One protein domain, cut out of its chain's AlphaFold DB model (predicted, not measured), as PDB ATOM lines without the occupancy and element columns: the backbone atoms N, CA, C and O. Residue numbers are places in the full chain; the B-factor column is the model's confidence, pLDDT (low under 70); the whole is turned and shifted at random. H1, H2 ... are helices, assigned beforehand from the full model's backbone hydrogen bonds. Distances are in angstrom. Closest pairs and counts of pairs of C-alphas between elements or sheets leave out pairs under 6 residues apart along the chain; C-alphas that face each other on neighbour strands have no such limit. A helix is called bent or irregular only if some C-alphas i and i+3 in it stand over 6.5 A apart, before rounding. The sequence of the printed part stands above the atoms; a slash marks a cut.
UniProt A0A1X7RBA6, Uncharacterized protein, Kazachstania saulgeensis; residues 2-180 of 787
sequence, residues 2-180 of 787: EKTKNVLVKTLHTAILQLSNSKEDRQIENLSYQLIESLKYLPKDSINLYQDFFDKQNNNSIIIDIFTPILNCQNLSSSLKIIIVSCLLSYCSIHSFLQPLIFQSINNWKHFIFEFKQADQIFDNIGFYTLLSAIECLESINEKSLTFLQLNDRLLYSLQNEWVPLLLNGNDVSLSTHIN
ATOM      1  N   GLU A   2      63.602  39.392  32.903       52.09
ATOM      2  CA  GLU A   2      62.616  40.362  32.382       52.09
ATOM      3  C   GLU A   2      61.802  39.845  31.180       52.09
ATOM      4  O   GLU A   2      60.579  39.787  31.252       52.09
ATOM      5  N   LYS A   3      62.460  39.320  30.131       57.81
ATOM      6  CA  LYS A   3      61.770  38.611  29.028       57.81
ATOM      7  C   LYS A   3      60.842  37.491  29.529       57.81
ATOM      8  O   LYS A   3      59.805  37.245  28.931       57.81
ATOM      9  N   THR A   4      61.202  36.838  30.634       65.44
ATOM     10  CA  THR A   4      60.422  35.773  31.278       65.44
ATOM     11  C   THR A   4      59.187  36.334  31.996       65.44
ATOM     12  O   THR A   4      58.101  35.793  31.813       65.44
ATOM     13  N   LYS A   5      59.318  37.462  32.722       66.88
ATOM     14  CA  LYS A   5      58.178  38.213  33.286       66.88
ATOM     15  C   LYS A   5      57.209  38.630  32.169       66.88
ATOM     16  O   LYS A   5      56.020  38.360  32.267       66.88
ATOM     17  N   ASN A   6      57.715  39.188  31.068       67.69
ATOM     18  CA  ASN A   6      56.881  39.676  29.961       67.69
ATOM     19  C   ASN A   6      56.157  38.552  29.190       67.69
ATOM     20  O   ASN A   6      55.120  38.808  28.578       67.69
ATOM     21  N   VAL A   7      56.669  37.315  29.219       73.31
ATOM     22  CA  VAL A   7      55.933  36.134  28.737       73.31
ATOM     23  C   VAL A   7      54.836  35.744  29.730       73.31
ATOM     24  O   VAL A   7      53.693  35.615  29.303       73.31
ATOM     25  N   LEU A   8      55.146  35.648  31.031       74.62
ATOM     26  CA  LEU A   8      54.172  35.316  32.083       74.62
ATOM     27  C   LEU A   8      52.977  36.288  32.096       74.62
ATOM     28  O   LEU A   8      51.829  35.855  32.138       74.62
ATOM     29  N   VAL A   9      53.247  37.594  31.983       70.81
ATOM     30  CA  VAL A   9      52.236  38.663  31.871       70.81
ATOM     31  C   VAL A   9      51.297  38.418  30.682       70.81
ATOM     32  O   VAL A   9      50.075  38.486  30.815       70.81
ATOM     33  N   LYS A  10      51.852  38.072  29.511       71.25
ATOM     34  CA  LYS A  10      51.062  37.795  28.302       71.25
ATOM     35  C   LYS A  10      50.255  36.502  28.407       71.25
ATOM     36  O   LYS A  10      49.111  36.486  27.960       71.25
ATOM     37  N   THR A  11      50.804  35.437  28.995       78.94
ATOM     38  CA  THR A  11      50.062  34.178  29.182       78.94
ATOM     39  C   THR A  11      48.935  34.328  30.200       78.94
ATOM     40  O   THR A  11      47.835  33.860  29.931       78.94
ATOM     41  N   LEU A  12      49.164  35.048  31.304       80.25
ATOM     42  CA  LEU A  12      48.128  35.397  32.284       80.25
ATOM     43  C   LEU A  12      46.995  36.212  31.645       80.25
ATOM     44  O   LEU A  12      45.828  35.867  31.805       80.25
ATOM     45  N   HIS A  13      47.330  37.252  30.875       76.50
ATOM     46  CA  HIS A  13      46.352  38.055  30.134       76.50
ATOM     47  C   HIS A  13      45.495  37.201  29.182       76.50
ATOM     48  O   HIS A  13      44.266  37.279  29.209       76.50
ATOM     49  N   THR A  14      46.133  36.356  28.366       78.75
ATOM     50  CA  THR A  14      45.416  35.474  27.434       78.75
ATOM     51  C   THR A  14      44.546  34.461  28.177       78.75
ATOM     52  O   THR A  14      43.409  34.249  27.767       78.75
ATOM     53  N   ALA A  15      45.023  33.892  29.289       83.12
ATOM     54  CA  ALA A  15      44.241  32.971  30.114       83.12
ATOM     55  C   ALA A  15      43.010  33.649  30.738       83.12
ATOM     56  O   ALA A  15      41.931  33.066  30.705       83.12
ATOM     57  N   ILE A  16      43.135  34.887  31.236       83.56
ATOM     58  CA  ILE A  16      42.016  35.674  31.787       83.56
ATOM     59  C   ILE A  16      40.944  35.926  30.716       83.56
ATOM     60  O   ILE A  16      39.773  35.630  30.952       83.56
ATOM     61  N   LEU A  17      41.333  36.401  29.524       81.56
ATOM     62  CA  LEU A  17      40.383  36.643  28.427       81.56
ATOM     63  C   LEU A  17      39.787  35.357  27.842       81.56
ATOM     64  O   LEU A  17      38.639  35.368  27.401       81.56
ATOM     65  N   GLN A  18      40.534  34.252  27.811       83.81
ATOM     66  CA  GLN A  18      39.986  32.960  27.399       83.81
ATOM     67  C   GLN A  18      38.970  32.462  28.425       83.81
ATOM     68  O   GLN A  18      37.853  32.124  28.047       83.81
ATOM     69  N   LEU A  19      39.310  32.498  29.715       84.94
ATOM     70  CA  LEU A  19      38.447  32.061  30.809       84.94
ATOM     71  C   LEU A  19      37.123  32.842  30.839       84.94
ATOM     72  O   LEU A  19      36.065  32.215  30.849       84.94
ATOM     73  N   SER A  20      37.162  34.178  30.745       82.94
ATOM     74  CA  SER A  20      35.954  35.022  30.781       82.94
ATOM     75  C   SER A  20      35.018  34.841  29.578       82.94
ATOM     76  O   SER A  20      33.825  35.113  29.683       82.94
ATOM     77  N   ASN A  21      35.542  34.406  28.426       82.19
ATOM     78  CA  ASN A  21      34.760  34.195  27.199       82.19
ATOM     79  C   ASN A  21      34.441  32.712  26.921       82.19
ATOM     80  O   ASN A  21      33.667  32.407  26.007       82.19
ATOM     81  N   SER A  22      35.042  31.785  27.668       81.38
ATOM     82  CA  SER A  22      34.908  30.345  27.441       81.38
ATOM     83  C   SER A  22      33.527  29.806  27.831       81.38
ATOM     84  O   SER A  22      32.906  30.244  28.797       81.38
ATOM     85  N   LYS A  23      33.048  28.829  27.052       75.38
ATOM     86  CA  LYS A  23      31.774  28.112  27.266       75.38
ATOM     87  C   LYS A  23      31.949  26.591  27.347       75.38
ATOM     88  O   LYS A  23      30.970  25.856  27.339       75.38
ATOM     89  N   GLU A  24      33.194  26.120  27.374       83.44
ATOM     90  CA  GLU A  24      33.537  24.705  27.489       83.44
ATOM     91  C   GLU A  24      34.099  24.423  28.882       83.44
ATOM     92  O   GLU A  24      35.222  24.817  29.196       83.44
ATOM     93  N   ASP A  25      33.356  23.680  29.695       79.12
ATOM     94  CA  ASP A  25      33.711  23.337  31.079       79.12
ATOM     95  C   ASP A  25      35.112  22.729  31.232       79.12
ATOM     96  O   ASP A  25      35.840  23.025  32.181       79.12
ATOM     97  N   ARG A  26      35.535  21.909  30.261       77.62
ATOM     98  CA  ARG A  26      36.878  21.310  30.247       77.62
ATOM     99  C   ARG A  26      37.978  22.337  29.949       77.62
ATOM    100  O   ARG A  26      39.104  22.149  30.404       77.62
ATOM    101  N   GLN A  27      37.679  23.412  29.220       83.75
ATOM    102  CA  GLN A  27      38.606  24.536  29.064       83.75
ATOM    103  C   GLN A  27      38.631  25.378  30.346       83.75
ATOM    104  O   GLN A  27      39.719  25.651  30.847       83.75
ATOM    105  N   ILE A  28      37.463  25.696  30.922       85.06
ATOM    106  CA  ILE A  28      37.326  26.464  32.177       85.06
ATOM    107  C   ILE A  28      38.146  25.830  33.308       85.06
ATOM    108  O   ILE A  28      38.920  26.528  33.962       85.06
ATOM    109  N   GLU A  29      38.034  24.515  33.518       84.81
ATOM    110  CA  GLU A  29      38.806  23.804  34.546       84.81
ATOM    111  C   GLU A  29      40.326  23.918  34.323       84.81
ATOM    112  O   GLU A  29      41.061  24.342  35.218       84.81
ATOM    113  N   ASN A  30      40.809  23.578  33.122       86.00
ATOM    114  CA  ASN A  30      42.247  23.585  32.833       86.00
ATOM    115  C   ASN A  30      42.836  25.003  32.891       86.00
ATOM    116  O   ASN A  30      43.917  25.189  33.454       86.00
ATOM    117  N   LEU A  31      42.114  26.003  32.374       86.44
ATOM    118  CA  LEU A  31      42.490  27.413  32.478       86.44
ATOM    119  C   LEU A  31      42.503  27.883  33.936       86.44
ATOM    120  O   LEU A  31      43.408  28.620  34.311       86.44
ATOM    121  N   SER A  32      41.573  27.420  34.779       86.94
ATOM    122  CA  SER A  32      41.538  27.772  36.206       86.94
ATOM    123  C   SER A  32      42.782  27.278  36.950       86.94
ATOM    124  O   SER A  32      43.435  28.067  37.636       86.94
ATOM    125  N   TYR A  33      43.170  26.006  36.788       88.31
ATOM    126  CA  TYR A  33      44.397  25.492  37.415       88.31
ATOM    127  C   TYR A  33      45.655  26.186  36.867       88.31
ATOM    128  O   TYR A  33      46.525  26.581  37.645       88.31
ATOM    129  N   GLN A  34      45.737  26.398  35.546       86.50
ATOM    130  CA  GLN A  34      46.863  27.097  34.909       86.50
ATOM    131  C   GLN A  34      46.971  28.567  35.343       86.50
ATOM    132  O   GLN A  34      48.084  29.070  35.500       86.50
ATOM    133  N   LEU A  35      45.844  29.248  35.566       88.00
ATOM    134  CA  LEU A  35      45.797  30.631  36.039       88.00
ATOM    135  C   LEU A  35      46.340  30.736  37.469       88.00
ATOM    136  O   LEU A  35      47.237  31.542  37.704       88.00
ATOM    137  N   ILE A  36      45.888  29.887  38.401       88.00
ATOM    138  CA  ILE A  36      46.393  29.901  39.787       88.00
ATOM    139  C   ILE A  36      47.885  29.514  39.829       88.00
ATOM    140  O   ILE A  36      48.674  30.182  40.497       88.00
ATOM    141  N   GLU A  37      48.308  28.495  39.069       86.44
ATOM    142  CA  GLU A  37      49.726  28.102  38.990       86.44
ATOM    143  C   GLU A  37      50.590  29.212  38.360       86.44
ATOM    144  O   GLU A  37      51.728  29.399  38.770       86.44
ATOM    145  N   SER A  38      50.054  30.008  37.427       85.25
ATOM    146  CA  SER A  38      50.759  31.169  36.861       85.25
ATOM    147  C   SER A  38      50.843  32.346  37.844       85.25
ATOM    148  O   SER A  38      51.890  32.989  37.940       85.25
ATOM    149  N   LEU A  39      49.771  32.617  38.601       85.38
ATOM    150  CA  LEU A  39      49.722  33.670  39.629       85.38
ATOM    151  C   LEU A  39      50.713  33.395  40.774       85.38
ATOM    152  O   LEU A  39      51.362  34.317  41.264       85.38
ATOM    153  N   LYS A  40      50.925  32.124  41.129       83.31
ATOM    154  CA  LYS A  40      51.936  31.671  42.102       83.31
ATOM    155  C   LYS A  40      53.382  32.083  41.761       83.31
ATOM    156  O   LYS A  40      54.208  32.142  42.667       83.31
ATOM    157  N   TYR A  41      53.700  32.408  40.502       80.19
ATOM    158  CA  TYR A  41      55.029  32.902  40.092       80.19
ATOM    159  C   TYR A  41      55.060  34.405  39.752       80.19
ATOM    160  O   TYR A  41      56.061  34.886  39.210       80.19
ATOM    161  N   LEU A  42      53.992  35.157  40.041       77.56
ATOM    162  CA  LEU A  42      53.858  36.572  39.687       77.56
ATOM    163  C   LEU A  42      54.476  37.489  40.771       77.56
ATOM    164  O   LEU A  42      53.908  37.623  41.853       77.56
ATOM    165  N   PRO A  43      55.620  38.160  40.523       67.56
ATOM    166  CA  PRO A  43      56.230  39.048  41.515       67.56
ATOM    167  C   PRO A  43      55.384  40.311  41.725       67.56
ATOM    168  O   PRO A  43      54.921  40.913  40.749       67.56
ATOM    169  N   LYS A  44      55.229  40.753  42.982       65.00
ATOM    170  CA  LYS A  44      54.376  41.904  43.334       65.00
ATOM    171  C   LYS A  44      54.801  43.196  42.624       65.00
ATOM    172  O   LYS A  44      53.942  43.897  42.105       65.00
ATOM    173  N   ASP A  45      56.104  43.426  42.460       60.03
ATOM    174  CA  ASP A  45      56.708  44.579  41.758       60.03
ATOM    175  C   ASP A  45      56.410  44.659  40.236       60.03
ATOM    176  O   ASP A  45      57.009  45.460  39.521       60.03
ATOM    177  N   SER A  46      55.519  43.822  39.690       58.31
ATOM    178  CA  SER A  46      55.128  43.848  38.267       58.31
ATOM    179  C   SER A  46      54.029  44.867  37.913       58.31
ATOM    180  O   SER A  46      53.694  44.992  36.734       58.31
ATOM    181  N   ILE A  47      53.519  45.621  38.899       58.19
ATOM    182  CA  ILE A  47      52.426  46.615  38.794       58.19
ATOM    183  C   ILE A  47      52.499  47.466  37.513       58.19
ATOM    184  O   ILE A  47      51.544  47.499  36.733       58.19
ATOM    185  N   ASN A  48      53.653  48.089  37.251       56.06
ATOM    186  CA  ASN A  48      53.834  49.063  36.166       56.06
ATOM    187  C   ASN A  48      53.640  48.478  34.750       56.06
ATOM    188  O   ASN A  48      53.461  49.239  33.804       56.06
ATOM    189  N   LEU A  49      53.676  47.150  34.582       54.72
ATOM    190  CA  LEU A  49      53.430  46.479  33.295       54.72
ATOM    191  C   LEU A  49      51.957  46.083  33.085       54.72
ATOM    192  O   LEU A  49      51.592  45.701  31.974       54.72
ATOM    193  N   TYR A  50      51.127  46.152  34.130       55.53
ATOM    194  CA  TYR A  50      49.722  45.725  34.108       55.53
ATOM    195  C   TYR A  50      48.719  46.871  34.227       55.53
ATOM    196  O   TYR A  50      47.636  46.790  33.648       55.53
ATOM    197  N   GLN A  51      49.060  47.932  34.956       57.53
ATOM    198  CA  GLN A  51      48.185  49.096  35.119       57.53
ATOM    199  C   GLN A  51      47.866  49.729  33.751       57.53
ATOM    200  O   GLN A  51      46.707  49.849  33.361       57.53
ATOM    201  N   ASP A  52      48.917  49.878  32.940       55.44
ATOM    202  CA  ASP A  52      48.911  50.296  31.537       55.44
ATOM    203  C   ASP A  52      47.993  49.451  30.614       55.44
ATOM    204  O   ASP A  52      47.678  49.871  29.500       55.44
ATOM    205  N   PHE A  53      47.555  48.262  31.045       57.41
ATOM    206  CA  PHE A  53      46.596  47.415  30.330       57.41
ATOM    207  C   PHE A  53      45.150  47.635  30.800       57.41
ATOM    208  O   PHE A  53      44.273  47.867  29.963       57.41
ATOM    209  N   PHE A  54      44.892  47.607  32.113       57.97
ATOM    210  CA  PHE A  54      43.544  47.837  32.648       57.97
ATOM    211  C   PHE A  54      43.045  49.251  32.337       57.97
ATOM    212  O   PHE A  54      41.890  49.411  31.942       57.97
ATOM    213  N   ASP A  55      43.922  50.253  32.369       57.41
ATOM    214  CA  ASP A  55      43.583  51.629  31.985       57.41
ATOM    215  C   ASP A  55      43.153  51.733  30.508       57.41
ATOM    216  O   ASP A  55      42.284  52.535  30.160       57.41
ATOM    217  N   LYS A  56      43.675  50.865  29.628       54.16
ATOM    218  CA  LYS A  56      43.255  50.787  28.215       54.16
ATOM    219  C   LYS A  56      41.942  50.019  28.009       54.16
ATOM    220  O   LYS A  56      41.291  50.240  26.990       54.16
ATOM    221  N   GLN A  57      41.531  49.151  28.939       52.62
ATOM    222  CA  GLN A  57      40.256  48.420  28.856       52.62
ATOM    223  C   GLN A  57      39.100  49.088  29.606       52.62
ATOM    224  O   GLN A  57      37.972  49.029  29.117       52.62
ATOM    225  N   ASN A  58      39.365  49.796  30.709       50.66
ATOM    226  CA  ASN A  58      38.368  50.617  31.407       50.66
ATOM    227  C   ASN A  58      37.723  51.641  30.449       50.66
ATOM    228  O   ASN A  58      36.507  51.817  30.456       50.66
ATOM    229  N   ASN A  59      38.514  52.213  29.531       50.53
ATOM    230  CA  ASN A  59      38.044  53.111  28.467       50.53
ATOM    231  C   ASN A  59      37.081  52.461  27.447       50.53
ATOM    232  O   ASN A  59      36.414  53.183  26.709       50.53
ATOM    233  N   ASN A  60      36.988  51.126  27.395       51.41
ATOM    234  CA  ASN A  60      36.149  50.384  26.445       51.41
ATOM    235  C   ASN A  60      34.870  49.795  27.076       51.41
ATOM    236  O   ASN A  60      34.084  49.168  26.369       51.41
ATOM    237  N   SER A  61      34.626  49.988  28.380       55.59
ATOM    238  CA  SER A  61      33.443  49.504  29.133       55.59
ATOM    239  C   SER A  61      33.174  47.982  29.145       55.59
ATOM    240  O   SER A  61      32.092  47.544  29.534       55.59
ATOM    241  N   ILE A  62      34.156  47.150  28.778       64.19
ATOM    242  CA  ILE A  62      34.046  45.683  28.851       64.19
ATOM    243  C   ILE A  62      34.330  45.209  30.284       64.19
ATOM    244  O   ILE A  62      35.480  45.200  30.717       64.19
ATOM    245  N   ILE A  63      33.293  44.761  30.997       70.69
ATOM    246  CA  ILE A  63      33.437  44.079  32.294       70.69
ATOM    247  C   ILE A  63      34.026  42.682  32.056       70.69
ATOM    248  O   ILE A  63      33.422  41.863  31.362       70.69
ATOM    249  N   ILE A  64      35.184  42.394  32.654       79.69
ATOM    250  CA  ILE A  64      35.782  41.052  32.646       79.69
ATOM    251  C   ILE A  64      35.344  40.301  33.903       79.69
ATOM    252  O   ILE A  64      35.664  40.692  35.023       79.69
ATOM    253  N   ASP A  65      34.647  39.184  33.703       83.94
ATOM    254  CA  ASP A  65      34.214  38.275  34.761       83.94
ATOM    255  C   ASP A  65      34.859  36.896  34.563       83.94
ATOM    256  O   ASP A  65      34.591  36.203  33.581       83.94
ATOM    257  N   ILE A  66      35.732  36.510  35.495       86.69
ATOM    258  CA  ILE A  66      36.383  35.189  35.528       86.69
ATOM    259  C   ILE A  66      35.739  34.229  36.536       86.69
ATOM    260  O   ILE A  66      36.076  33.048  36.550       86.69
ATOM    261  N   PHE A  67      34.822  34.706  37.379       89.69
ATOM    262  CA  PHE A  67      34.258  33.934  38.488       89.69
ATOM    263  C   PHE A  67      32.936  33.267  38.091       89.69
ATOM    264  O   PHE A  67      32.737  32.083  38.376       89.69
ATOM    265  N   THR A  68      32.066  33.979  37.366       87.69
ATOM    266  CA  THR A  68      30.796  33.443  36.849       87.69
ATOM    267  C   THR A  68      30.984  32.184  35.978       87.69
ATOM    268  O   THR A  68      30.239  31.223  36.196       87.69
ATOM    269  N   PRO A  69      31.975  32.088  35.060       87.38
ATOM    270  CA  PRO A  69      32.228  30.853  34.305       87.38
ATOM    271  C   PRO A  69      32.623  29.661  35.194       87.38
ATOM    272  O   PRO A  69      32.108  28.557  35.017       87.38
ATOM    273  N   ILE A  70      33.483  29.878  36.197       88.62
ATOM    274  CA  ILE A  70      33.945  28.827  37.125       88.62
ATOM    275  C   ILE A  70      32.789  28.308  37.985       88.62
ATOM    276  O   ILE A  70      32.641  27.099  38.173       88.62
ATOM    277  N   LEU A  71      31.949  29.214  38.490       88.00
ATOM    278  CA  LEU A  71      30.808  28.867  39.337       88.00
ATOM    279  C   LEU A  71      29.720  28.103  38.564       88.00
ATOM    280  O   LEU A  71      29.092  27.212  39.138       88.00
ATOM    281  N   ASN A  72      29.559  28.357  37.261       87.12
ATOM    282  CA  ASN A  72      28.588  27.654  36.414       87.12
ATOM    283  C   ASN A  72      29.103  26.330  35.808       87.12
ATOM    284  O   ASN A  72      28.297  25.425  35.602       87.12
ATOM    285  N   CYS A  73      30.415  26.174  35.590       86.38
ATOM    286  CA  CYS A  73      31.043  24.966  35.025       86.38
ATOM    287  C   CYS A  73      30.554  23.662  35.693       86.38
ATOM    288  O   CYS A  73      30.651  23.518  36.912       86.38
ATOM    289  N   GLN A  74      30.034  22.696  34.935       84.12
ATOM    290  CA  GLN A  74      29.427  21.471  35.479       84.12
ATOM    291  C   GLN A  74      30.457  20.393  35.844       84.12
ATOM    292  O   GLN A  74      30.199  19.590  36.738       84.12
ATOM    293  N   ASN A  75      31.636  20.397  35.210       84.19
ATOM    294  CA  ASN A  75      32.720  19.451  35.521       84.19
ATOM    295  C   ASN A  75      33.289  19.630  36.942       84.19
ATOM    296  O   ASN A  75      33.744  18.664  37.551       84.19
ATOM    297  N   LEU A  76      33.286  20.858  37.473       84.12
ATOM    298  CA  LEU A  76      33.837  21.150  38.796       84.12
ATOM    299  C   LEU A  76      32.834  20.801  39.902       84.12
ATOM    300  O   LEU A  76      31.735  21.357  39.970       84.12
ATOM    301  N   SER A  77      33.251  19.946  40.839       85.38
ATOM    302  CA  SER A  77      32.511  19.725  42.086       85.38
ATOM    303  C   SER A  77      32.372  21.027  42.891       85.38
ATOM    304  O   SER A  77      33.216  21.922  42.810       85.38
ATOM    305  N   SER A  78      31.306  21.150  43.690       84.50
ATOM    306  CA  SER A  78      31.038  22.348  44.509       84.50
ATOM    307  C   SER A  78      32.220  22.721  45.410       84.50
ATOM    308  O   SER A  78      32.599  23.887  45.486       84.50
ATOM    309  N   SER A  79      32.863  21.721  46.013       84.81
ATOM    310  CA  SER A  79      34.110  21.847  46.772       84.81
ATOM    311  C   SER A  79      35.253  22.466  45.959       84.81
ATOM    312  O   SER A  79      35.899  23.401  46.431       84.81
ATOM    313  N   LEU A  80      35.487  21.998  44.727       86.19
ATOM    314  CA  LEU A  80      36.518  22.568  43.851       86.19
ATOM    315  C   LEU A  80      36.197  24.006  43.440       86.19
ATOM    316  O   LEU A  80      37.099  24.838  43.471       86.19
ATOM    317  N   LYS A  81      34.935  24.319  43.113       90.00
ATOM    318  CA  LYS A  81      34.503  25.693  42.793       90.00
ATOM    319  C   LYS A  81      34.842  26.656  43.926       90.00
ATOM    320  O   LYS A  81      35.462  27.686  43.680       90.00
ATOM    321  N   ILE A  82      34.487  26.283  45.157       89.19
ATOM    322  CA  ILE A  82      34.765  27.065  46.367       89.19
ATOM    323  C   ILE A  82      36.273  27.295  46.518       89.19
ATOM    324  O   ILE A  82      36.690  28.446  46.620       89.19
ATOM    325  N   ILE A  83      37.105  26.245  46.442       88.56
ATOM    326  CA  ILE A  83      38.567  26.404  46.547       88.56
ATOM    327  C   ILE A  83      39.114  27.300  45.424       88.56
ATOM    328  O   ILE A  83      39.826  28.256  45.713       88.56
ATOM    329  N   ILE A  84      38.795  27.018  44.157       89.94
ATOM    330  CA  ILE A  84      39.329  27.747  42.992       89.94
ATOM    331  C   ILE A  84      38.972  29.238  43.070       89.94
ATOM    332  O   ILE A  84      39.850  30.086  42.888       89.94
ATOM    333  N   VAL A  85      37.718  29.564  43.401       91.25
ATOM    334  CA  VAL A  85      37.269  30.950  43.595       91.25
ATOM    335  C   VAL A  85      37.991  31.598  44.778       91.25
ATOM    336  O   VAL A  85      38.478  32.717  44.629       91.25
ATOM    337  N   SER A  86      38.157  30.905  45.913       91.31
ATOM    338  CA  SER A  86      38.938  31.420  47.048       91.31
ATOM    339  C   SER A  86      40.398  31.714  46.684       91.31
ATOM    340  O   SER A  86      40.931  32.749  47.090       91.31
ATOM    341  N   CYS A  87      41.047  30.837  45.911       90.44
ATOM    342  CA  CYS A  87      42.418  31.030  45.436       90.44
ATOM    343  C   CYS A  87      42.523  32.290  44.568       90.44
ATOM    344  O   CYS A  87      43.328  33.175  44.860       90.44
ATOM    345  N   LEU A  88      41.692  32.383  43.524       90.62
ATOM    346  CA  LEU A  88      41.705  33.504  42.579       90.62
ATOM    347  C   LEU A  88      41.364  34.828  43.268       90.62
ATOM    348  O   LEU A  88      42.080  35.805  43.076       90.62
ATOM    349  N   LEU A  89      40.344  34.851  44.129       90.56
ATOM    350  CA  LEU A  89      39.967  36.032  44.907       90.56
ATOM    351  C   LEU A  89      41.108  36.472  45.840       90.56
ATOM    352  O   LEU A  89      41.406  37.660  45.900       90.56
ATOM    353  N   SER A  90      41.816  35.543  46.492       90.44
ATOM    354  CA  SER A  90      42.978  35.880  47.336       90.44
ATOM    355  C   SER A  90      44.114  36.524  46.531       90.44
ATOM    356  O   SER A  90      44.624  37.574  46.925       90.44
ATOM    357  N   TYR A  91      44.483  35.951  45.377       88.94
ATOM    358  CA  TYR A  91      45.483  36.549  44.481       88.94
ATOM    359  C   TYR A  91      45.034  37.923  43.958       88.94
ATOM    360  O   TYR A  91      45.794  38.890  44.032       88.94
ATOM    361  N   CYS A  92      43.797  38.035  43.470       86.69
ATOM    362  CA  CYS A  92      43.256  39.284  42.937       86.69
ATOM    363  C   CYS A  92      43.093  40.380  44.005       86.69
ATOM    364  O   CYS A  92      43.208  41.552  43.667       86.69
ATOM    365  N   SER A  93      42.899  40.031  45.282       85.38
ATOM    366  CA  SER A  93      42.909  40.991  46.398       85.38
ATOM    367  C   SER A  93      44.315  41.500  46.728       85.38
ATOM    368  O   SER A  93      44.481  42.673  47.049       85.38
ATOM    369  N   ILE A  94      45.340  40.642  46.654       84.19
ATOM    370  CA  ILE A  94      46.721  40.960  47.069       84.19
ATOM    371  C   ILE A  94      47.508  41.729  45.991       84.19
ATOM    372  O   ILE A  94      48.410  42.512  46.316       84.19
ATOM    373  N   HIS A  95      47.169  41.534  44.715       81.12
ATOM    374  CA  HIS A  95      47.708  42.305  43.594       81.12
ATOM    375  C   HIS A  95      46.741  43.438  43.226       81.12
ATOM    376  O   HIS A  95      45.734  43.201  42.567       81.12
ATOM    377  N   SER A  96      47.066  44.680  43.599       77.31
ATOM    378  CA  SER A  96      46.205  45.862  43.400       77.31
ATOM    379  C   SER A  96      45.683  46.033  41.967       77.31
ATOM    380  O   SER A  96      44.509  46.324  41.768       77.31
ATOM    381  N   PHE A  97      46.510  45.766  40.953       76.81
ATOM    382  CA  PHE A  97      46.111  45.833  39.540       76.81
ATOM    383  C   PHE A  97      45.123  44.736  39.098       76.81
ATOM    384  O   PHE A  97      44.548  44.849  38.022       76.81
ATOM    385  N   LEU A  98      44.916  43.680  39.895       81.06
ATOM    386  CA  LEU A  98      43.910  42.637  39.651       81.06
ATOM    387  C   LEU A  98      42.608  42.863  40.437       81.06
ATOM    388  O   LEU A  98      41.595  42.254  40.093       81.06
ATOM    389  N   GLN A  99      42.595  43.748  41.438       80.81
ATOM    390  CA  GLN A  99      41.398  44.072  42.224       80.81
ATOM    391  C   GLN A  99      40.186  44.523  41.372       80.81
ATOM    392  O   GLN A  99      39.067  44.128  41.716       80.81
ATOM    393  N   PRO A 100      40.336  45.251  40.238       80.00
ATOM    394  CA  PRO A 100      39.209  45.580  39.361       80.00
ATOM    395  C   PRO A 100      38.423  44.357  38.866       80.00
ATOM    396  O   PRO A 100      37.200  44.439  38.764       80.00
ATOM    397  N   LEU A 101      39.083  43.209  38.646       81.31
ATOM    398  CA  LEU A 101      38.418  41.958  38.247       81.31
ATOM    399  C   LEU A 101      37.420  41.467  39.303       81.31
ATOM    400  O   LEU A 101      36.440  40.818  38.952       81.31
ATOM    401  N   ILE A 102      37.652  41.772  40.585       84.88
ATOM    402  CA  ILE A 102      36.711  41.481  41.671       84.88
ATOM    403  C   ILE A 102      35.605  42.541  41.669       84.88
ATOM    404  O   ILE A 102      34.437  42.212  41.474       84.88
ATOM    405  N   PHE A 103      35.960  43.814  41.860       81.81
ATOM    406  CA  PHE A 103      34.982  44.875  42.126       81.81
ATOM    407  C   PHE A 103      34.020  45.142  40.956       81.81
ATOM    408  O   PHE A 103      32.850  45.441  41.194       81.81
ATOM    409  N   GLN A 104      34.462  44.984  39.701       81.19
ATOM    410  CA  GLN A 104      33.595  45.147  38.526       81.19
ATOM    411  C   GLN A 104      32.630  43.964  38.319       81.19
ATOM    412  O   GLN A 104      31.574  44.145  37.717       81.19
ATOM    413  N   SER A 105      32.964  42.764  38.814       84.75
ATOM    414  CA  SER A 105      32.189  41.537  38.569       84.75
ATOM    415  C   SER A 105      31.393  41.031  39.778       84.75
ATOM    416  O   SER A 105      30.465  40.248  39.594       84.75
ATOM    417  N   ILE A 106      31.686  41.478  41.007       85.12
ATOM    418  CA  ILE A 106      31.141  40.902  42.256       85.12
ATOM    419  C   ILE A 106      29.610  40.805  42.307       85.12
ATOM    420  O   ILE A 106      29.062  39.855  42.867       85.12
ATOM    421  N   ASN A 107      28.893  41.739  41.679       85.62
ATOM    422  CA  ASN A 107      27.432  41.689  41.604       85.62
ATOM    423  C   ASN A 107      26.902  40.538  40.729       85.62
ATOM    424  O   ASN A 107      25.816  40.034  41.017       85.62
ATOM    425  N   ASN A 108      27.671  40.090  39.733       85.50
ATOM    426  CA  ASN A 108      27.312  38.995  38.833       85.50
ATOM    427  C   ASN A 108      27.379  37.634  39.531       85.50
ATOM    428  O   ASN A 108      26.511  36.805  39.299       85.50
ATOM    429  N   TRP A 109      28.388  37.395  40.379       87.69
ATOM    430  CA  TRP A 109      28.671  36.052  40.909       87.69
ATOM    431  C   TRP A 109      28.392  35.847  42.398       87.69
ATOM    432  O   TRP A 109      28.305  34.698  42.836       87.69
ATOM    433  N   LYS A 110      28.222  36.912  43.197       86.94
ATOM    434  CA  LYS A 110      28.012  36.779  44.653       86.94
ATOM    435  C   LYS A 110      26.843  35.864  45.031       86.94
ATOM    436  O   LYS A 110      26.921  35.191  46.053       86.94
ATOM    437  N   HIS A 111      25.784  35.811  44.220       86.50
ATOM    438  CA  HIS A 111      24.591  35.017  44.525       86.50
ATOM    439  C   HIS A 111      24.875  33.506  44.511       86.50
ATOM    440  O   HIS A 111      24.544  32.843  45.492       86.50
ATOM    441  N   PHE A 112      25.617  32.990  43.523       84.56
ATOM    442  CA  PHE A 112      26.046  31.581  43.485       84.56
ATOM    443  C   PHE A 112      26.824  31.153  44.743       84.56
ATOM    444  O   PHE A 112      26.747  30.000  45.159       84.56
ATOM    445  N   ILE A 113      27.568  32.068  45.381       84.62
ATOM    446  CA  ILE A 113      28.294  31.756  46.623       84.62
ATOM    447  C   ILE A 113      27.335  31.586  47.808       84.62
ATOM    448  O   ILE A 113      27.575  30.722  48.649       84.62
ATOM    449  N   PHE A 114      26.239  32.346  47.869       83.81
ATOM    450  CA  PHE A 114      25.206  32.206  48.905       83.81
ATOM    451  C   PHE A 114      24.196  31.075  48.625       83.81
ATOM    452  O   PHE A 114      23.481  30.665  49.537       83.81
ATOM    453  N   GLU A 115      24.157  30.530  47.406       83.94
ATOM    454  CA  GLU A 115      23.371  29.332  47.061       83.94
ATOM    455  C   GLU A 115      23.987  28.027  47.596       83.94
ATOM    456  O   GLU A 115      23.270  27.046  47.826       83.94
ATOM    457  N   PHE A 116      25.302  27.991  47.844       81.06
ATOM    458  CA  PHE A 116      25.914  26.869  48.555       81.06
ATOM    459  C   PHE A 116      25.434  26.840  50.011       81.06
ATOM    460  O   PHE A 116      25.539  27.831  50.735       81.06
ATOM    461  N   LYS A 117      24.957  25.670  50.456       75.81
ATOM    462  CA  LYS A 117      24.539  25.443  51.845       75.81
ATOM    463  C   LYS A 117      25.626  25.903  52.817       75.81
ATOM    464  O   LYS A 117      26.756  25.422  52.737       75.81
ATOM    465  N   GLN A 118      25.254  26.776  53.750       66.25
ATOM    466  CA  GLN A 118      26.074  27.084  54.919       66.25
ATOM    467  C   GLN A 118      26.451  25.788  55.645       66.25
ATOM    468  O   GLN A 118      25.641  24.866  55.745       66.25
ATOM    469  N   ALA A 119      27.682  25.720  56.145       59.16
ATOM    470  CA  ALA A 119      28.100  24.626  57.007       59.16
ATOM    471  C   ALA A 119      27.525  24.829  58.417       59.16
ATOM    472  O   ALA A 119      27.625  25.922  58.971       59.16
ATOM    473  N   ASP A 120      26.992  23.767  59.026       53.94
ATOM    474  CA  ASP A 120      26.353  23.793  60.356       53.94
ATOM    475  C   ASP A 120      27.335  24.036  61.532       53.94
ATOM    476  O   ASP A 120      27.004  23.804  62.696       53.94
ATOM    477  N   GLN A 121      28.576  24.451  61.250       60.41
ATOM    478  CA  GLN A 121      29.656  24.622  62.220       60.41
ATOM    479  C   GLN A 121      30.367  25.962  62.019       60.41
ATOM    480  O   GLN A 121      30.726  26.339  60.904       60.41
ATOM    481  N   ILE A 122      30.617  26.661  63.129       62.09
ATOM    482  CA  ILE A 122      31.476  27.847  63.164       62.09
ATOM    483  C   ILE A 122      32.927  27.374  63.024       62.09
ATOM    484  O   ILE A 122      33.405  26.588  63.844       62.09
ATOM    485  N   PHE A 123      33.622  27.857  61.997       65.31
ATOM    486  CA  PHE A 123      35.022  27.530  61.730       65.31
ATOM    487  C   PHE A 123      35.961  28.705  62.017       65.31
ATOM    488  O   PHE A 123      35.546  29.863  62.031       65.31
ATOM    489  N   ASP A 124      37.251  28.402  62.188       66.44
ATOM    490  CA  ASP A 124      38.304  29.419  62.208       66.44
ATOM    491  C   ASP A 124      38.337  30.154  60.854       66.44
ATOM    492  O   ASP A 124      38.496  29.512  59.809       66.44
ATOM    493  N   ASN A 125      38.220  31.485  60.871       75.69
ATOM    494  CA  ASN A 125      38.302  32.313  59.668       75.69
ATOM    495  C   ASN A 125      39.706  32.245  59.060       75.69
ATOM    496  O   ASN A 125      40.681  32.649  59.695       75.69
ATOM    497  N   ILE A 126      39.801  31.774  57.815       84.38
ATOM    498  CA  ILE A 126      41.060  31.704  57.067       84.38
ATOM    499  C   ILE A 126      41.296  33.047  56.370       84.38
ATOM    500  O   ILE A 126      40.407  33.561  55.685       84.38
ATOM    501  N   GLY A 127      42.495  33.611  56.512       86.06
ATOM    502  CA  GLY A 127      42.925  34.797  55.770       86.06
ATOM    503  C   GLY A 127      43.526  34.492  54.390       86.06
ATOM    504  O   GLY A 127      43.999  33.379  54.125       86.06
ATOM    505  N   PHE A 128      43.532  35.495  53.505       87.50
ATOM    506  CA  PHE A 128      44.088  35.399  52.148       87.50
ATOM    507  C   PHE A 128      45.533  34.869  52.134       87.50
ATOM    508  O   PHE A 128      45.853  33.965  51.359       87.50
ATOM    509  N   TYR A 129      46.413  35.377  53.004       87.00
ATOM    510  CA  TYR A 129      47.823  34.979  53.031       87.00
ATOM    511  C   TYR A 129      48.020  33.564  53.590       87.00
ATOM    512  O   TYR A 129      48.955  32.871  53.182       87.00
ATOM    513  N   THR A 130      47.132  33.094  54.472       85.81
ATOM    514  CA  THR A 130      47.133  31.702  54.959       85.81
ATOM    515  C   THR A 130      46.720  30.729  53.860       85.81
ATOM    516  O   THR A 130      47.320  29.660  53.731       85.81
ATOM    517  N   LEU A 131      45.757  31.103  53.009       88.44
ATOM    518  CA  LEU A 131      45.434  30.311  51.824       88.44
ATOM    519  C   LEU A 131      46.590  30.327  50.806       88.44
ATOM    520  O   LEU A 131      47.009  29.261  50.354       88.44
ATOM    521  N   LEU A 132      47.153  31.496  50.475       87.56
ATOM    522  CA  LEU A 132      48.235  31.581  49.483       87.56
ATOM    523  C   LEU A 132      49.517  30.859  49.921       87.56
ATOM    524  O   LEU A 132      50.100  30.128  49.123       87.56
ATOM    525  N   SER A 133      49.942  30.990  51.180       83.38
ATOM    526  CA  SER A 133      51.121  30.271  51.701       83.38
ATOM    527  C   SER A 133      50.938  28.746  51.703       83.38
ATOM    528  O   SER A 133      51.895  28.007  51.453       83.38
ATOM    529  N   ALA A 134      49.709  28.248  51.888       83.62
ATOM    530  CA  ALA A 134      49.398  26.834  51.692       83.62
ATOM    531  C   ALA A 134      49.480  26.403  50.216       83.62
ATOM    532  O   ALA A 134      49.933  25.293  49.930       83.62
ATOM    533  N   ILE A 135      49.094  27.273  49.277       86.00
ATOM    534  CA  ILE A 135      49.181  27.016  47.830       86.00
ATOM    535  C   ILE A 135      50.639  27.041  47.342       86.00
ATOM    536  O   ILE A 135      51.016  26.170  46.557       86.00
ATOM    537  N   GLU A 136      51.493  27.945  47.845       80.94
ATOM    538  CA  GLU A 136      52.943  27.947  47.544       80.94
ATOM    539  C   GLU A 136      53.616  26.606  47.876       80.94
ATOM    540  O   GLU A 136      54.546  26.180  47.190       80.94
ATOM    541  N   CYS A 137      53.143  25.925  48.925       79.31
ATOM    542  CA  CYS A 137      53.658  24.625  49.350       79.31
ATOM    543  C   CYS A 137      53.300  23.477  48.388       79.31
ATOM    544  O   CYS A 137      53.956  22.424  48.415       79.31
ATOM    545  N   LEU A 138      52.266  23.650  47.557       80.94
ATOM    546  CA  LEU A 138      51.873  22.685  46.535       80.94
ATOM    547  C   LEU A 138      52.777  22.814  45.305       80.94
ATOM    548  O   LEU A 138      53.187  23.892  44.890       80.94
ATOM    549  N   GLU A 139      53.107  21.673  44.708       73.50
ATOM    550  CA  GLU A 139      54.087  21.587  43.616       73.50
ATOM    551  C   GLU A 139      53.454  21.654  42.231       73.50
ATOM    552  O   GLU A 139      54.060  22.192  41.312       73.50
ATOM    553  N   SER A 140      52.227  21.160  42.121       80.50
ATOM    554  CA  SER A 140      51.323  21.410  41.011       80.50
ATOM    555  C   SER A 140      49.912  21.542  41.565       80.50
ATOM    556  O   SER A 140      49.541  20.829  42.503       80.50
ATOM    557  N   ILE A 141      49.145  22.472  41.006       82.69
ATOM    558  CA  ILE A 141      47.743  22.698  41.350       82.69
ATOM    559  C   ILE A 141      46.862  21.815  40.458       82.69
ATOM    560  O   ILE A 141      46.848  21.955  39.237       82.69
ATOM    561  N   ASN A 142      46.141  20.881  41.074       82.31
ATOM    562  CA  ASN A 142      45.131  20.037  40.436       82.31
ATOM    563  C   ASN A 142      44.041  19.638  41.448       82.31
ATOM    564  O   ASN A 142      44.175  19.891  42.648       82.31
ATOM    565  N   GLU A 143      42.980  18.973  40.979       82.00
ATOM    566  CA  GLU A 143      41.889  18.469  41.827       82.00
ATOM    567  C   GLU A 143      42.400  17.756  43.091       82.00
ATOM    568  O   GLU A 143      41.948  18.052  44.196       82.00
ATOM    569  N   LYS A 144      43.364  16.837  42.954       79.75
ATOM    570  CA  LYS A 144      43.837  15.983  44.055       79.75
ATOM    571  C   LYS A 144      44.638  16.770  45.091       79.75
ATOM    572  O   LYS A 144      44.470  16.545  46.287       79.75
ATOM    573  N   SER A 145      45.472  17.718  44.661       79.88
ATOM    574  CA  SER A 145      46.239  18.567  45.580       79.88
ATOM    575  C   SER A 145      45.354  19.572  46.323       79.88
ATOM    576  O   SER A 145      45.626  19.869  47.484       79.88
ATOM    577  N   LEU A 146      44.295  20.079  45.680       80.75
ATOM    578  CA  LEU A 146      43.338  21.001  46.299       80.75
ATOM    579  C   LEU A 146      42.374  20.271  47.250       80.75
ATOM    580  O   LEU A 146      42.246  20.657  48.412       80.75
ATOM    581  N   THR A 147      41.753  19.174  46.803       80.31
ATOM    582  CA  THR A 147      40.837  18.366  47.635       80.31
ATOM    583  C   THR A 147      41.521  17.778  48.865       80.31
ATOM    584  O   THR A 147      40.897  17.738  49.925       80.31
ATOM    585  N   PHE A 148      42.808  17.408  48.787       76.94
ATOM    586  CA  PHE A 148      43.586  16.937  49.941       76.94
ATOM    587  C   PHE A 148      43.592  17.933  51.113       76.94
ATOM    588  O   PHE A 148      43.534  17.522  52.278       76.94
ATOM    589  N   LEU A 149      43.619  19.244  50.840       76.38
ATOM    590  CA  LEU A 149      43.594  20.257  51.898       76.38
ATOM    591  C   LEU A 149      42.276  20.208  52.698       76.38
ATOM    592  O   LEU A 149      42.302  20.440  53.906       76.38
ATOM    593  N   GLN A 150      41.163  19.790  52.075       79.94
ATOM    594  CA  GLN A 150      39.809  19.720  52.658       79.94
ATOM    595  C   GLN A 150      39.395  21.036  53.341       79.94
ATOM    596  O   GLN A 150      38.889  21.044  54.460       79.94
ATOM    597  N   LEU A 151      39.655  22.166  52.678       80.31
ATOM    598  CA  LEU A 151      39.340  23.496  53.209       80.31
ATOM    599  C   LEU A 151      37.939  23.993  52.829       80.31
ATOM    600  O   LEU A 151      37.576  25.079  53.265       80.31
ATOM    601  N   ASN A 152      37.171  23.224  52.045       82.69
ATOM    602  CA  ASN A 152      35.885  23.613  51.446       82.69
ATOM    603  C   ASN A 152      34.986  24.384  52.420       82.69
ATOM    604  O   ASN A 152      34.620  25.520  52.149       82.69
ATOM    605  N   ASP A 153      34.687  23.789  53.574       81.06
ATOM    606  CA  ASP A 153      33.674  24.298  54.501       81.06
ATOM    607  C   ASP A 153      34.180  25.547  55.247       81.06
ATOM    608  O   ASP A 153      33.442  26.509  55.453       81.06
ATOM    609  N   ARG A 154      35.487  25.580  55.554       83.69
ATOM    610  CA  ARG A 154      36.185  26.727  56.163       83.69
ATOM    611  C   ARG A 154      36.287  27.915  55.200       83.69
ATOM    612  O   ARG A 154      36.103  29.064  55.604       83.69
ATOM    613  N   LEU A 155      36.577  27.642  53.929       86.50
ATOM    614  CA  LEU A 155      36.660  28.647  52.869       86.50
ATOM    615  C   LEU A 155      35.280  29.146  52.453       86.50
ATOM    616  O   LEU A 155      35.141  30.339  52.216       86.50
ATOM    617  N   LEU A 156      34.255  28.290  52.435       87.06
ATOM    618  CA  LEU A 156      32.874  28.711  52.204       87.06
ATOM    619  C   LEU A 156      32.389  29.635  53.325       87.06
ATOM    620  O   LEU A 156      31.859  30.706  53.040       87.06
ATOM    621  N   TYR A 157      32.650  29.266  54.584       86.38
ATOM    622  CA  TYR A 157      32.358  30.105  55.747       86.38
ATOM    623  C   TYR A 157      33.079  31.462  55.660       86.38
ATOM    624  O   TYR A 157      32.445  32.506  55.807       86.38
ATOM    625  N   SER A 158      34.380  31.462  55.338       87.00
ATOM    626  CA  SER A 158      35.165  32.696  55.173       87.00
ATOM    627  C   SER A 158      34.690  33.537  53.974       87.00
ATOM    628  O   SER A 158      34.615  34.757  54.077       87.00
ATOM    629  N   LEU A 159      34.303  32.917  52.852       87.19
ATOM    630  CA  LEU A 159      33.747  33.609  51.682       87.19
ATOM    631  C   LEU A 159      32.414  34.294  52.002       87.19
ATOM    632  O   LEU A 159      32.281  35.495  51.768       87.19
ATOM    633  N   GLN A 160      31.446  33.535  52.522       86.06
ATOM    634  CA  GLN A 160      30.080  34.004  52.766       86.06
ATOM    635  C   GLN A 160      30.016  35.061  53.876       86.06
ATOM    636  O   GLN A 160      29.321  36.064  53.719       86.06
ATOM    637  N   ASN A 161      30.733  34.850  54.984       82.44
ATOM    638  CA  ASN A 161      30.572  35.661  56.195       82.44
ATOM    639  C   ASN A 161      31.588  36.806  56.321       82.44
ATOM    640  O   ASN A 161      31.338  37.743  57.075       82.44
ATOM    641  N   GLU A 162      32.716  36.748  55.603       83.06
ATOM    642  CA  GLU A 162      33.810  37.719  55.748       83.06
ATOM    643  C   GLU A 162      34.239  38.320  54.406       83.06
ATOM    644  O   GLU A 162      34.053  39.513  54.180       83.06
ATOM    645  N   TRP A 163      34.792  37.520  53.490       87.19
ATOM    646  CA  TRP A 163      35.491  38.039  52.309       87.19
ATOM    647  C   TRP A 163      34.547  38.778  51.347       87.19
ATOM    648  O   TRP A 163      34.852  39.897  50.936       87.19
ATOM    649  N   VAL A 164      33.392  38.190  51.005       86.19
ATOM    650  CA  VAL A 164      32.416  38.824  50.100       86.19
ATOM    651  C   VAL A 164      31.744  40.047  50.753       86.19
ATOM    652  O   VAL A 164      31.690  41.085  50.093       86.19
ATOM    653  N   PRO A 165      31.301  40.014  52.029       83.44
ATOM    654  CA  PRO A 165      30.830  41.213  52.730       83.44
ATOM    655  C   PRO A 165      31.853  42.359  52.803       83.44
ATOM    656  O   PRO A 165      31.486  43.508  52.560       83.44
ATOM    657  N   LEU A 166      33.130  42.071  53.089       79.50
ATOM    658  CA  LEU A 166      34.193  43.088  53.124       79.50
ATOM    659  C   LEU A 166      34.398  43.735  51.746       79.50
ATOM    660  O   LEU A 166      34.425  44.961  51.645       79.50
ATOM    661  N   LEU A 167      34.459  42.923  50.685       81.94
ATOM    662  CA  LEU A 167      34.605  43.395  49.303       81.94
ATOM    663  C   LEU A 167      33.395  44.198  48.796       81.94
ATOM    664  O   LEU A 167      33.568  45.103  47.987       81.94
ATOM    665  N   LEU A 168      32.178  43.898  49.257       77.75
ATOM    666  CA  LEU A 168      30.982  44.669  48.893       77.75
ATOM    667  C   LEU A 168      30.920  46.032  49.597       77.75
ATOM    668  O   LEU A 168      30.464  47.003  48.996       77.75
ATOM    669  N   ASN A 169      31.380  46.111  50.848       71.19
ATOM    670  CA  ASN A 169      31.322  47.334  51.653       71.19
ATOM    671  C   ASN A 169      32.528  48.272  51.432       71.19
ATOM    672  O   ASN A 169      32.483  49.434  51.829       71.19
ATOM    673  N   GLY A 170      33.605  47.787  50.805       61.84
ATOM    674  CA  GLY A 170      34.880  48.501  50.679       61.84
ATOM    675  C   GLY A 170      34.899  49.747  49.781       61.84
ATOM    676  O   GLY A 170      35.907  50.448  49.780       61.84
ATOM    677  N   ASN A 171      33.829  50.040  49.034       48.56
ATOM    678  CA  ASN A 171      33.839  51.083  47.997       48.56
ATOM    679  C   ASN A 171      33.658  52.529  48.506       48.56
ATOM    680  O   ASN A 171      34.096  53.446  47.818       48.56
ATOM    681  N   ASP A 172      33.041  52.750  49.676       41.59
ATOM    682  CA  ASP A 172      32.613  54.096  50.127       41.59
ATOM    683  C   ASP A 172      33.192  54.545  51.487       41.59
ATOM    684  O   ASP A 172      32.932  55.660  51.944       41.59
ATOM    685  N   VAL A 173      33.970  53.699  52.176       40.44
ATOM    686  CA  VAL A 173      34.280  53.896  53.605       40.44
ATOM    687  C   VAL A 173      35.771  54.126  53.850       40.44
ATOM    688  O   VAL A 173      36.567  53.190  53.924       40.44
ATOM    689  N   SER A 174      36.162  55.390  54.048       43.34
ATOM    690  CA  SER A 174      37.522  55.721  54.486       43.34
ATOM    691  C   SER A 174      37.794  55.135  55.880       43.34
ATOM    692  O   SER A 174      36.996  55.277  56.810       43.34
ATOM    693  N   LEU A 175      38.931  54.444  56.020       45.97
ATOM    694  CA  LEU A 175      39.252  53.550  57.143       45.97
ATOM    695  C   LEU A 175      39.084  54.186  58.537       45.97
ATOM    696  O   LEU A 175      38.707  53.508  59.495       45.97
ATOM    697  N   SER A 176      39.327  55.494  58.646       44.78
ATOM    698  CA  SER A 176      39.140  56.272  59.872       44.78
ATOM    699  C   SER A 176      37.720  56.173  60.433       44.78
ATOM    700  O   SER A 176      37.551  56.266  61.644       44.78
ATOM    701  N   THR A 177      36.701  55.945  59.604       45.78
ATOM    702  CA  THR A 177      35.319  55.758  60.067       45.78
ATOM    703  C   THR A 177      35.059  54.325  60.538       45.78
ATOM    704  O   THR A 177      34.552  54.154  61.644       45.78
ATOM    705  N   HIS A 178      35.499  53.292  59.809       43.75
ATOM    706  CA  HIS A 178      35.368  51.900  60.271       43.75
ATOM    707  C   HIS A 178      36.105  51.633  61.597       43.75
ATOM    708  O   HIS A 178      35.575  50.913  62.444       43.75
ATOM    709  N   ILE A 179      37.279  52.238  61.813       49.06
ATOM    710  CA  ILE A 179      38.044  52.077  63.063       49.06
ATOM    711  C   ILE A 179      37.480  52.937  64.211       49.06
ATOM    712  O   ILE A 179      37.518  52.497  65.356       49.06
ATOM    713  N   ASN A 180      36.914  54.126  63.950       42.66
ATOM    714  CA  ASN A 180      36.305  54.943  65.016       42.66
ATOM    715  C   ASN A 180      34.897  54.479  65.431       42.66
ATOM    716  O   ASN A 180      34.507  54.705  66.577       42.66
TER     717      ASN A 180
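AT A GLANCE: This is residues 2 to 180 of the 787 residues of an uncharacterized protein of Kazachstania saulgeensis (UniProt A0A1X7RBA6). Look for a cluster of helices built round one long helix, H6, in the middle: H2, H5, H7, H9, H10 and H11 pack on it from several sides, mostly crossed, while H1 covers H2 from outside as the other half of a helical hairpin. H8 sits beyond H5 and H11, the short H3 and H4 lie at the border near H7, and a tail, residues 172 to 180 with H12, sticks out. The printed part has 179 residues with twelve named helices, H1 to H12 in chain order, and no named strand; its class is all helix. It is compact, with a radius of gyration of the C-alphas of 16.2 A and spans of 48 by 45 by 31 A.

IN THESE COORDINATES: Find C-alpha 2 at (62.616, 40.362, 32.382); from there H1, the longest helix by residues, runs through residues 2 to 21, 29.0 A from first to last C-alpha, and ends at C-alpha 21 at (34.760, 34.195, 27.199). H2 is residues 25 to 39, 20.9 A. Next come H3, residues 44 to 49, H4, residues 51 to 58, and H5, residues 67 to 72. At C-alpha 78, (31.038, 22.348, 44.509), H6 begins, and it runs 24.5 A to residue 94. Then read H7, residues 96 to 103, H8, residues 106 to 115, H9, residues 128 to 136, and H10, residues 143 to 149. H11, residues 152 to 169, is 24.2 A long with a kink of 33 degrees near residue 159. H12, residues 175 to 180, ends at (36.305, 54.943, 65.016). Four helices are irregular: H3 with C-alphas 45 and 48 at 7.7 A, H8 with 108 and 111 at 7.5 A, H11 with 161 and 164 at 7.1 A, and, only just, H7 with 97 and 100 at 6.9 A.

HOW THE PARTS SIT: Begin at H6, the hub, which touches six helices; the pairs named here are closest C-alphas. Its residues 84 to 91 touch H2, Leu 88 to Ile 36 at 6.5 A. Its residues 81 to 85 touch H5, Lys 81 to Leu 71 at 6.0 A, a hairpin at a shallow tilt of 3 degrees, opposite ways. Its residues 89 to 93 touch H7, Cys 92 to Leu 98 at 4.7 A. H9 touches residues 87 to 94, Phe 128 to Ser 90 at 5.0 A, about perpendicular, only just, at 73 degrees. H10 touches residues 79 to 83, Glu 143 to Leu 80 at 7.1 A. Residues 152 to 159 of H11 touch residues 79 to 86, Asn 152 to Ser 79 at 5.3 A, a steep tilt of 42 degrees. Farther out, H1 and H2 are a hairpin that touches at Leu 19 and Ile 28, 5.9 A. H8 touches H5, Trp 109 to Thr 68 at 5.3 A, and H11, Phe 114 to Gln 160 at 6.5 A. H3 and H4 are each close to H7 but not clearly touching, at 6.4 A for Ile 47 and Phe 97 and 5.9 A for Gln 51 and Phe 97. In H1, H5, H6, H9 and H12 every O i to N i+4 pair is within hydrogen-bond range; the counts are 10 of 11 in H2, 0 of 2 in H3, 3 of 4 in H4, 1 of 4 in H7, 3 of 6 in H8, 2 of 3 in H10 and 11 of 14 in H11, with O i to N i+3 pairs within range 1 of 3 in H3 and 4 of 5 in H7.

THE WHOLE: The C-alphas of Lys 3 and Asp 120, 49.6 A apart, are the two farthest from each other. The printed part has no cut. The link from H8 to H9, residues 116 to 127, is long. Residues 172 to 180 stand free. Mean pLDDT of the printed part is 76.7; look for values under 70 at residues 2 to 6, 43 to 62, 118 to 124 and 170 to 180.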